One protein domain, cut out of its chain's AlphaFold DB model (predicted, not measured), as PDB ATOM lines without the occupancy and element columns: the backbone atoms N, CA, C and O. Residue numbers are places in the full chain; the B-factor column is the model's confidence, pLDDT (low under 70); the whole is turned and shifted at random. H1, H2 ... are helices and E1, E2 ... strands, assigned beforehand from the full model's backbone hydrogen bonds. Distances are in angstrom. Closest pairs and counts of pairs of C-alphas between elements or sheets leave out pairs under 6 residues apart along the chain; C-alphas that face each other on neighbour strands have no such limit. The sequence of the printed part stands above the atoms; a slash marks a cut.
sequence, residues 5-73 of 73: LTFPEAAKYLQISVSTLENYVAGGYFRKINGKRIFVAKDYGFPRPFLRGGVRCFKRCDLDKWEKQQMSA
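AT A GLANCE: This is residues 5 to 73 of the 73 residues of an uncharacterized protein of Parasutterella sp. NM82_D38 (UniProt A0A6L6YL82). Two small strand hairpins stand at opposite ends of the longest axis, E1 with E2 at one end and E3 with E4 at the other, and two short helices, H1 and H2, bridge the space between them. H1 packs on E4, H2 packs on the beginning of E1 at Tyr 29, and the longest helix, H3, follows E4 directly and slants away from the other elements, near H1 at its first residue, Arg 60, and touching no helix. The printed part has 69 residues with three named helices and four named strands, in the order H1, H2, E1, E2, E3, E4, H3; each sheet is one antiparallel pair, and the class is mixed, helices and strands. The whole is only just compact, close to loose, with a radius of gyration of the C-alphas of 12.7 A and spans of 41 by 29 by 20 A.

HOW THE PARTS SIT: Residues 5 to 6 pair antiparallel with residues 57 to 58 of E4, residues 55 to 59. H1, residues 7 to 13, comes closest to E4 at the C-alphas of Phe 7 and Cys 57, 5.4 A apart. H1 touches H2, residues 18 to 25, about perpendicular at 79 degrees, with the closest C-alphas, those of Ala 11 and Val 18, 5.4 A apart. The closest C-alphas of H2 and E1, residues 29 to 33, are those of Asn 23 and Tyr 29, at 4.8 A. E1 and E2, residues 36 to 40, form a hairpin with directions at 142 degrees; N 31 and O 38 are 2.9 A apart, within hydrogen-bond range. E3, residues 50 to 52, and E4 form the other hairpin, at 122 degrees, with N 50 and O 57 2.8 A apart, also within hydrogen-bond range. H3, residues 60 to 71, is close to H1 but not clearly touching: the closest C-alphas, those of Ala 10 and Arg 60, are 7.8 A apart. H3 and H2 are apart. In H1, H2 and H3 every O i to N i+4 pair is within hydrogen-bond range.

IN THESE COORDINATES: H1 begins at C-alpha 7 (53.756, 18.378, 202.513) and is 9.8 A long; H2 is 10.6 A long. E1 measures 12.2 A, E2 11.8 A, E3 6.6 A and E4 13.0 A, with E1 beginning at C-alpha 29 (51.217, 11.789, 187.566). H3 is 16.7 A long and ends at C-alpha 71 (39.466, 26.588, 187.605).

THE WHOLE: The two C-alphas farthest apart, those of Asn 34 and Gly 53, are 42.3 A apart. The printed part has no cut and ends at residue 73, the chain's last. No link is long; the link from E2 to E3, nine residues, is short, and the others are tight. The mean pLDDT of the printed part is 80.3, and residues 29 to 32, 39 to 45 and 70 to 73 are under 70.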
ATOM      1  N   LEU A   5      52.379  25.514 204.607       90.50
ATOM      2  CA  LEU A   5      51.828  24.173 204.761       90.50
ATOM      3  C   LEU A   5      52.948  23.161 204.554       90.50
ATOM      4  O   LEU A   5      53.688  23.239 203.575       90.50
ATOM      5  N   THR A   6      53.105  22.217 205.470       92.12
ATOM      6  CA  THR A   6      53.935  21.029 205.250       92.12
ATOM      7  C   THR A   6      53.373  20.190 204.106       92.12
ATOM      8  O   THR A   6      52.238  20.367 203.669       92.12
ATOM      9  N   PHE A   7      54.173  19.257 203.600       90.38
ATOM     10  CA  PHE A   7      53.756  18.378 202.513       90.38
ATOM     11  C   PHE A   7      52.432  17.626 202.793       90.38
ATOM     12  O   PHE A   7      51.548  17.664 201.937       90.38
ATOM     13  N   PRO A   8      52.218  17.012 203.979       90.69
ATOM     14  CA  PRO A   8      50.939  16.373 204.305       90.69
ATOM     15  C   PRO A   8      49.779  17.369 204.436       90.69
ATOM     16  O   PRO A   8      48.665  17.082 204.002       90.69
ATOM     17  N   GLU A   9      50.030  18.553 204.997       92.69
ATOM     18  CA  GLU A   9      49.012  19.603 205.128       92.69
ATOM     19  C   GLU A   9      48.589  20.154 203.766       92.69
ATOM     20  O   GLU A   9      47.403  20.363 203.539       92.69
ATOM     21  N   ALA A  10      49.531  20.330 202.839       90.75
ATOM     22  CA  ALA A  10      49.248  20.738 201.468       90.75
ATOM     23  C   ALA A  10      48.415  19.683 200.722       90.75
ATOM     24  O   ALA A  10      47.485  20.039 200.004       90.75
ATOM     25  N   ALA A  11      48.691  18.390 200.927       90.19
ATOM     26  CA  ALA A  11      47.889  17.312 200.345       90.19
ATOM     27  C   ALA A  11      46.447  17.338 200.880       90.19
ATOM     28  O   ALA A  11      45.495  17.270 200.103       90.19
ATOM     29  N   LYS A  12      46.287  17.523 202.199       91.88
ATOM     30  CA  LYS A  12      44.975  17.679 202.840       91.88
ATOM     31  C   LYS A  12      44.241  18.928 202.348       91.88
ATOM     32  O   LYS A  12      43.044  18.857 202.098       91.88
ATOM     33  N   TYR A  13      44.954  20.044 202.196       90.25
ATOM     34  CA  TYR A  13      44.412  21.310 201.703       90.25
ATOM     35  C   TYR A  13      43.833  21.169 200.294       90.25
ATOM     36  O   TYR A  13      42.689  21.538 200.063       90.25
ATOM     37  N   LEU A  14      44.595  20.550 199.390       85.75
ATOM     38  CA  LEU A  14      44.197  20.298 198.004       85.75
ATOM     39  C   LEU A  14      43.237  19.103 197.844       85.75
ATOM     40  O   LEU A  14      42.885  18.756 196.721       85.75
ATOM     41  N   GLN A  15      42.851  18.442 198.942       88.44
ATOM     42  CA  GLN A  15      41.997  17.245 198.949       88.44
ATOM     43  C   GLN A  15      42.508  16.108 198.040       88.44
ATOM     44  O   GLN A  15      41.735  15.395 197.401       88.44
ATOM     45  N   ILE A  16      43.828  15.910 197.996       85.38
ATOM     46  CA  ILE A  16      44.488  14.842 197.229       85.38
ATOM     47  C   ILE A  16      45.331  13.948 198.138       85.38
ATOM     48  O   ILE A  16      45.691  14.309 199.257       85.38
ATOM     49  N   SER A  17      45.696  12.762 197.648       88.25
ATOM     50  CA  SER A  17      46.655  11.913 198.354       88.25
ATOM     51  C   SER A  17      48.069  12.504 198.300       88.25
ATOM     52  O   SER A  17      48.452  13.174 197.338       88.25
ATOM     53  N   VAL A  18      48.879  12.196 199.319       88.00
ATOM     54  CA  VAL A  18      50.295  12.599 199.382       88.00
ATOM     55  C   VAL A  18      51.060  12.118 198.148       88.00
ATOM     56  O   VAL A  18      51.809  12.887 197.558       88.00
ATOM     57  N   SER A  19      50.806  10.892 197.687       86.00
ATOM     58  CA  SER A  19      51.433  10.350 196.477       86.00
ATOM     59  C   SER A  19      51.053  11.134 195.218       86.00
ATOM     60  O   SER A  19      51.886  11.335 194.340       86.00
ATOM     61  N   THR A  20      49.809  11.611 195.101       84.25
ATOM     62  CA  THR A  20      49.410  12.489 193.987       84.25
ATOM     63  C   THR A  20      50.144  13.825 194.059       84.25
ATOM     64  O   THR A  20      50.614  14.314 193.034       84.25
ATOM     65  N   LEU A  21      50.317  14.382 195.260       86.56
ATOM     66  CA  LEU A  21      51.090  15.605 195.457       86.56
ATOM     67  C   LEU A  21      52.576  15.421 195.093       86.56
ATOM     68  O   LEU A  21      53.153  16.289 194.446       86.56
ATOM     69  N   GLU A  22      53.200  14.292 195.446       86.38
ATOM     70  CA  GLU A  22      54.582  13.970 195.036       86.38
ATOM     71  C   GLU A  22      54.739  13.927 193.523       86.38
ATOM     72  O   GLU A  22      55.682  14.496 192.976       86.38
ATOM     73  N   ASN A  23      53.778  13.307 192.849       82.75
ATOM     74  CA  ASN A  23      53.732  13.264 191.399       82.75
ATOM     75  C   ASN A  23      53.596  14.679 190.797       82.75
ATOM     76  O   ASN A  23      54.334  15.045 189.884       82.75
ATOM     77  N   TYR A  24      52.726  15.530 191.350       80.94
ATOM     78  CA  TYR A  24      52.610  16.924 190.901       80.94
ATOM     79  C   TYR A  24      53.924  17.697 191.046       80.94
ATOM     80  O   TYR A  24      54.331  18.390 190.117       80.94
ATOM     81  N   VAL A  25      54.632  17.525 192.163       83.88
ATOM     82  CA  VAL A  25      55.961  18.127 192.361       83.88
ATOM     83  C   VAL A  25      56.999  17.568 191.387       83.88
ATOM     84  O   VAL A  25      57.874  18.309 190.940       83.88
ATOM     85  N   ALA A  26      56.905  16.286 191.041       79.19
ATOM     86  CA  ALA A  26      57.786  15.624 190.083       79.19
ATOM     87  C   ALA A  26      57.476  15.967 188.609       79.19
ATOM     88  O   ALA A  26      58.170  15.478 187.720       79.19
ATOM     89  N   GLY A  27      56.470  16.808 188.334       73.75
ATOM     90  CA  GLY A  27      56.130  17.252 186.979       73.75
ATOM     91  C   GLY A  27      55.179  16.323 186.217       73.75
ATOM     92  O   GLY A  27      55.079  16.404 184.995       73.75
ATOM     93  N   GLY A  28      54.461  15.433 186.904       70.38
ATOM     94  CA  GLY A  28      53.433  14.611 186.270       70.38
ATOM     95  C   GLY A  28      52.970  13.453 187.135       70.38
ATOM     96  O   GLY A  28      53.622  13.070 188.097       70.38
ATOM     97  N   TYR A  29      51.820  12.876 186.799       67.88
ATOM     98  CA  TYR A  29      51.217  11.789 187.566       67.88
ATOM     99  C   TYR A  29      50.797  10.640 186.667       67.88
ATOM    100  O   TYR A  29      50.473  10.810 185.494       67.88
ATOM    101  N   PHE A  30      50.781   9.435 187.225       65.38
ATOM    102  CA  PHE A  30      50.278   8.272 186.510       65.38
ATOM    103  C   PHE A  30      48.761   8.182 186.654       65.38
ATOM    104  O   PHE A  30      48.243   8.105 187.767       65.38
ATOM    105  N   ARG A  31      48.048   8.129 185.529       67.25
ATOM    106  CA  ARG A  31      46.604   7.875 185.490       67.25
ATOM    107  C   ARG A  31      46.341   6.534 184.815       67.25
ATOM    108  O   ARG A  31      46.984   6.191 183.823       67.25
ATOM    109  N   LYS A  32      45.381   5.768 185.341       67.25
ATOM    110  CA  LYS A  32      44.811   4.630 184.611       67.25
ATOM    111  C   LYS A  32      43.767   5.153 183.628       67.25
ATOM    112  O   LYS A  32      42.758   5.705 184.052       67.25
ATOM    113  N   ILE A  33      44.020   4.976 182.336       73.88
ATOM    114  CA  ILE A  33      43.082   5.277 181.247       73.88
ATOM    115  C   ILE A  33      42.916   3.976 180.460       73.88
ATOM    116  O   ILE A  33      43.907   3.398 180.015       73.88
ATOM    117  N   ASN A  34      41.684   3.469 180.351       77.50
ATOM    118  CA  ASN A  34      41.375   2.192 179.688       77.50
ATOM    119  C   ASN A  34      42.245   1.014 180.178       77.50
ATOM    120  O   ASN A  34      42.797   0.252 179.389       77.50
ATOM    121  N   GLY A  35      42.446   0.908 181.498       83.56
ATOM    122  CA  GLY A  35      43.245  -0.158 182.121       83.56
ATOM    123  C   GLY A  35      44.768  -0.011 181.982       83.56
ATOM    124  O   GLY A  35      45.502  -0.671 182.717       83.56
ATOM    125  N   LYS A  36      45.261   0.893 181.128       75.88
ATOM    126  CA  LYS A  36      46.693   1.166 180.942       75.88
ATOM    127  C   LYS A  36      47.160   2.282 181.874       75.88
ATOM    128  O   LYS A  36      46.468   3.284 182.054       75.88
ATOM    129  N   ARG A  37      48.340   2.111 182.480       75.69
ATOM    130  CA  ARG A  37      48.997   3.135 183.306       75.69
ATOM    131  C   ARG A  37      49.750   4.094 182.382       75.69
ATOM    132  O   ARG A  37      50.754   3.704 181.799       75.69
ATOM    133  N   ILE A  38      49.262   5.323 182.247       73.81
ATOM    134  CA  ILE A  38      49.843   6.357 181.382       73.81
ATOM    135  C   ILE A  38      50.428   7.458 182.268       73.81
ATOM    136  O   ILE A  38      49.772   7.893 183.216       73.81
ATOM    137  N   PHE A  39      51.662   7.883 181.990       67.81
ATOM    138  CA  PHE A  39      52.235   9.078 182.609       67.81
ATOM    139  C   PHE A  39      51.618  10.311 181.950       67.81
ATOM    140  O   PHE A  39      51.788  10.535 180.755       67.81
ATOM    141  N   VAL A  40      50.872  11.082 182.729       65.81
ATOM    142  CA  VAL A  40      50.309  12.361 182.318       65.81
ATOM    143  C   VAL A  40      51.255  13.431 182.844       65.81
ATOM    144  O   VAL A  40      51.256  13.733 184.040       65.81
ATOM    145  N   ALA A  41      52.084  13.980 181.955       61.19
ATOM    146  CA  ALA A  41      52.820  15.200 182.252       61.19
ATOM    147  C   ALA A  41      51.781  16.300 182.504       61.19
ATOM    148  O   ALA A  41      50.986  16.611 181.617       61.19
ATOM    149  N   LYS A  42      51.722  16.818 183.731       60.31
ATOM    150  CA  LYS A  42      50.899  17.989 184.035       60.31
ATOM    151  C   LYS A  42      51.810  19.203 183.925       60.31
ATOM    152  O   LYS A  42      52.958  19.131 184.356       60.31
ATOM    153  N   ASP A  43      51.287  20.263 183.317       53.16
ATOM    154  CA  ASP A  43      51.973  21.525 183.059       53.16
ATOM    155  C   ASP A  43      52.922  21.951 184.183       53.16
ATOM    156  O   ASP A  43      52.596  21.847 185.370       53.16
ATOM    157  N   TYR A  44      54.068  22.505 183.780       58.72
ATOM    158  CA  TYR A  44      55.170  23.047 184.590       58.72
ATOM    159  C   TYR A  44      54.769  24.145 185.614       58.72
ATOM    160  O   TYR A  44      55.634  24.833 186.153       58.72
ATOM    161  N   GLY A  45      53.477  24.332 185.892       67.81
ATOM    162  CA  GLY A  45      52.915  25.361 186.763       67.81
ATOM    163  C   GLY A  45      52.637  24.934 188.207       67.81
ATOM    164  O   GLY A  45      52.231  25.786 188.997       67.81
ATOM    165  N   PHE A  46      52.825  23.662 188.593       83.12
ATOM    166  CA  PHE A  46      52.647  23.289 190.004       83.12
ATOM    167  C   PHE A  46      53.735  23.940 190.886       83.12
ATOM    168  O   PHE A  46      54.920  23.866 190.542       83.12
ATOM    169  N   PRO A  47      53.383  24.559 192.031       84.81
ATOM    170  CA  PRO A  47      54.355  25.205 192.907       84.81
ATOM    171  C   PRO A  47      55.426  24.229 193.391       84.81
ATOM    172  O   PRO A  47      55.119  23.126 193.841       84.81
ATOM    173  N   ARG A  48      56.698  24.636 193.360       84.94
ATOM    174  CA  ARG A  48      57.776  23.815 193.924       84.94
ATOM    175  C   ARG A  48      57.809  23.957 195.450       84.94
ATOM    176  O   ARG A  48      57.774  25.086 195.946       84.94
ATOM    177  N   PRO A  49      57.915  22.851 196.210       89.31
ATOM    178  CA  PRO A  49      58.110  22.936 197.646       89.31
ATOM    179  C   PRO A  49      59.496  23.499 197.964       89.31
ATOM    180  O   PRO A  49      60.452  23.314 197.212       89.31
ATOM    181  N   PHE A  50      59.620  24.125 199.127       89.06
ATOM    182  CA  PHE A  50      60.893  24.538 199.707       89.06
ATOM    183  C   PHE A  50      61.172  23.743 200.983       89.06
ATOM    184  O   PHE A  50      60.253  23.247 201.636       89.06
ATOM    185  N   LEU A  51      62.446  23.620 201.351       90.06
ATOM    186  CA  LEU A  51      62.844  22.961 202.592       90.06
ATOM    187  C   LEU A  51      62.855  23.958 203.753       90.06
ATOM    188  O   LEU A  51      63.397  25.058 203.639       90.06
ATOM    189  N   ARG A  52      62.288  23.559 204.893       85.12
ATOM    190  CA  ARG A  52      62.366  24.291 206.161       85.12
ATOM    191  C   ARG A  52      62.658  23.300 207.282       85.12
ATOM    192  O   ARG A  52      61.806  22.485 207.610       85.12
ATOM    193  N   GLY A  53      63.867  23.351 207.843       85.19
ATOM    194  CA  GLY A  53      64.284  22.415 208.897       85.19
ATOM    195  C   GLY A  53      64.217  20.945 208.464       85.19
ATOM    196  O   GLY A  53      63.800  20.102 209.245       85.19
ATOM    197  N   GLY A  54      64.533  20.647 207.198       86.88
ATOM    198  CA  GLY A  54      64.449  19.293 206.631       86.88
ATOM    199  C   GLY A  54      63.054  18.869 206.152       86.88
ATOM    200  O   GLY A  54      62.931  17.851 205.476       86.88
ATOM    201  N   VAL A  55      62.010  19.659 206.421       87.00
ATOM    202  CA  VAL A  55      60.634  19.356 205.998       87.00
ATOM    203  C   VAL A  55      60.303  20.083 204.696       87.00
ATOM    204  O   VAL A  55      60.593  21.271 204.546       87.00
ATOM    205  N   ARG A  56      59.680  19.377 203.744       89.31
ATOM    206  CA  ARG A  56      59.147  19.979 202.511       89.31
ATOM    207  C   ARG A  56      57.865  20.749 202.827       89.31
ATOM    208  O   ARG A  56      56.911  20.177 203.354       89.31
ATOM    209  N   CYS A  57      57.839  22.026 202.470       91.88
ATOM    210  CA  CYS A  57      56.724  22.933 202.705       91.88
ATOM    211  C   CYS A  57      56.340  23.697 201.435       91.88
ATOM    212  O   CYS A  57      57.164  23.930 200.554       91.88
ATOM    213  N   PHE A  58      55.097  24.161 201.393       92.06
ATOM    214  CA  PHE A  58      54.546  25.046 200.377       92.06
ATOM    215  C   PHE A  58      54.060  26.336 201.025       92.06
ATOM    216  O   PHE A  58      53.678  26.364 202.198       92.06
ATOM    217  N   LYS A  59      54.058  27.425 200.260       91.00
ATOM    218  CA  LYS A  59      53.319  28.622 200.661       91.00
ATOM    219  C   LYS A  59      51.876  28.418 200.230       91.00
ATOM    220  O   LYS A  59      51.634  28.133 199.059       91.00
ATOM    221  N   ARG A  60      50.929  28.612 201.148       90.44
ATOM    222  CA  ARG A  60      49.497  28.497 200.844       90.44
ATOM    223  C   ARG A  60      49.100  29.354 199.635       90.44
ATOM    224  O   ARG A  60      48.478  28.845 198.717       90.44
ATOM    225  N   CYS A  61      49.594  30.592 199.555       89.06
ATOM    226  CA  CYS A  61      49.307  31.493 198.434       89.06
ATOM    227  C   CYS A  61      49.749  30.963 197.059       89.06
ATOM    228  O   CYS A  61      49.141  31.324 196.055       89.06
ATOM    229  N   ASP A  62      50.812  30.155 196.987       88.25
ATOM    230  CA  ASP A  62      51.254  29.582 195.711       88.25
ATOM    231  C   ASP A  62      50.328  28.429 195.296       88.25
ATOM    232  O   ASP A  62      49.983  28.319 194.119       88.25
ATOM    233  N   LEU A  63      49.858  27.626 196.262       88.69
ATOM    234  CA  LEU A  63      48.835  26.603 196.023       88.69
ATOM    235  C   LEU A  63      47.506  27.238 195.585       88.69
ATOM    236  O   LEU A  63      46.917  26.785 194.610       88.69
ATOM    237  N   ASP A  64      47.089  28.331 196.231       88.38
ATOM    238  CA  ASP A  64      45.862  29.064 195.883       88.38
ATOM    239  C   ASP A  64      45.913  29.624 194.457       88.38
ATOM    240  O   ASP A  64      44.932  29.575 193.717       88.38
ATOM    241  N   LYS A  65      47.062  30.183 194.054       86.00
ATOM    242  CA  LYS A  65      47.266  30.680 192.684       86.00
ATOM    243  C   LYS A  65      47.148  29.554 191.669       86.00
ATOM    244  O   LYS A  65      46.506  29.742 190.639       86.00
ATOM    245  N   TRP A  66      47.750  28.405 191.961       85.38
ATOM    246  CA  TRP A  66      47.667  27.239 191.094       85.38
ATOM    247  C   TRP A  66      46.231  26.717 190.977       85.38
ATOM    248  O   TRP A  66      45.756  26.500 189.867       85.38
ATOM    249  N   GLU A  67      45.504  26.590 192.089       83.12
ATOM    250  CA  GLU A  67      44.111  26.124 192.085       83.12
ATOM    251  C   GLU A  67      43.208  27.054 191.258       83.12
ATOM    252  O   GLU A  67      42.462  26.594 190.393       83.12
ATOM    253  N   LYS A  68      43.367  28.375 191.416       82.44
ATOM    254  CA  LYS A  68      42.651  29.376 190.606       82.44
ATOM    255  C   LYS A  68      42.952  29.272 189.111       82.44
ATOM    256  O   LYS A  68      42.043  29.436 188.299       82.44
ATOM    257  N   GLN A  69      44.206  28.998 188.742       77.62
ATOM    258  CA  GLN A  69      44.590  28.775 187.344       77.62
ATOM    259  C   GLN A  69      43.928  27.521 186.762       77.62
ATOM    260  O   GLN A  69      43.564  27.527 185.594       77.62
ATOM    261  N   GLN A  70      43.742  26.465 187.562       69.19
ATOM    262  CA  GLN A  70      43.072  25.236 187.120       69.19
ATOM    263  C   GLN A  70      41.548  25.397 186.972       69.19
ATOM    264  O   GLN A  70      40.952  24.640 186.221       69.19
ATOM    265  N   MET A  71      40.918  26.340 187.682       58.06
ATOM    266  CA  MET A  71      39.466  26.588 187.605       58.06
ATOM    267  C   MET A  71      39.049  27.561 186.492       58.06
ATOM    268  O   MET A  71      37.867  27.637 186.171       58.06
ATOM    269  N   SER A  72      39.989  28.336 185.943       50.84
ATOM    270  CA  SER A  72      39.719  29.331 184.887       50.84
ATOM    271  C   SER A  72      40.035  28.822 183.471       50.84
ATOM    272  O   SER A  72      40.036  29.618 182.534       50.84
ATOM    273  N   ALA A  73      40.337  27.528 183.327       42.00
ATOM    274  CA  ALA A  73      40.629  26.831 182.074       42.00
ATOM    275  C   ALA A  73      39.619  25.696 181.871       42.00
ATOM    276  O   ALA A  73      39.242  25.459 180.703       42.00
TER     277      ALA A  73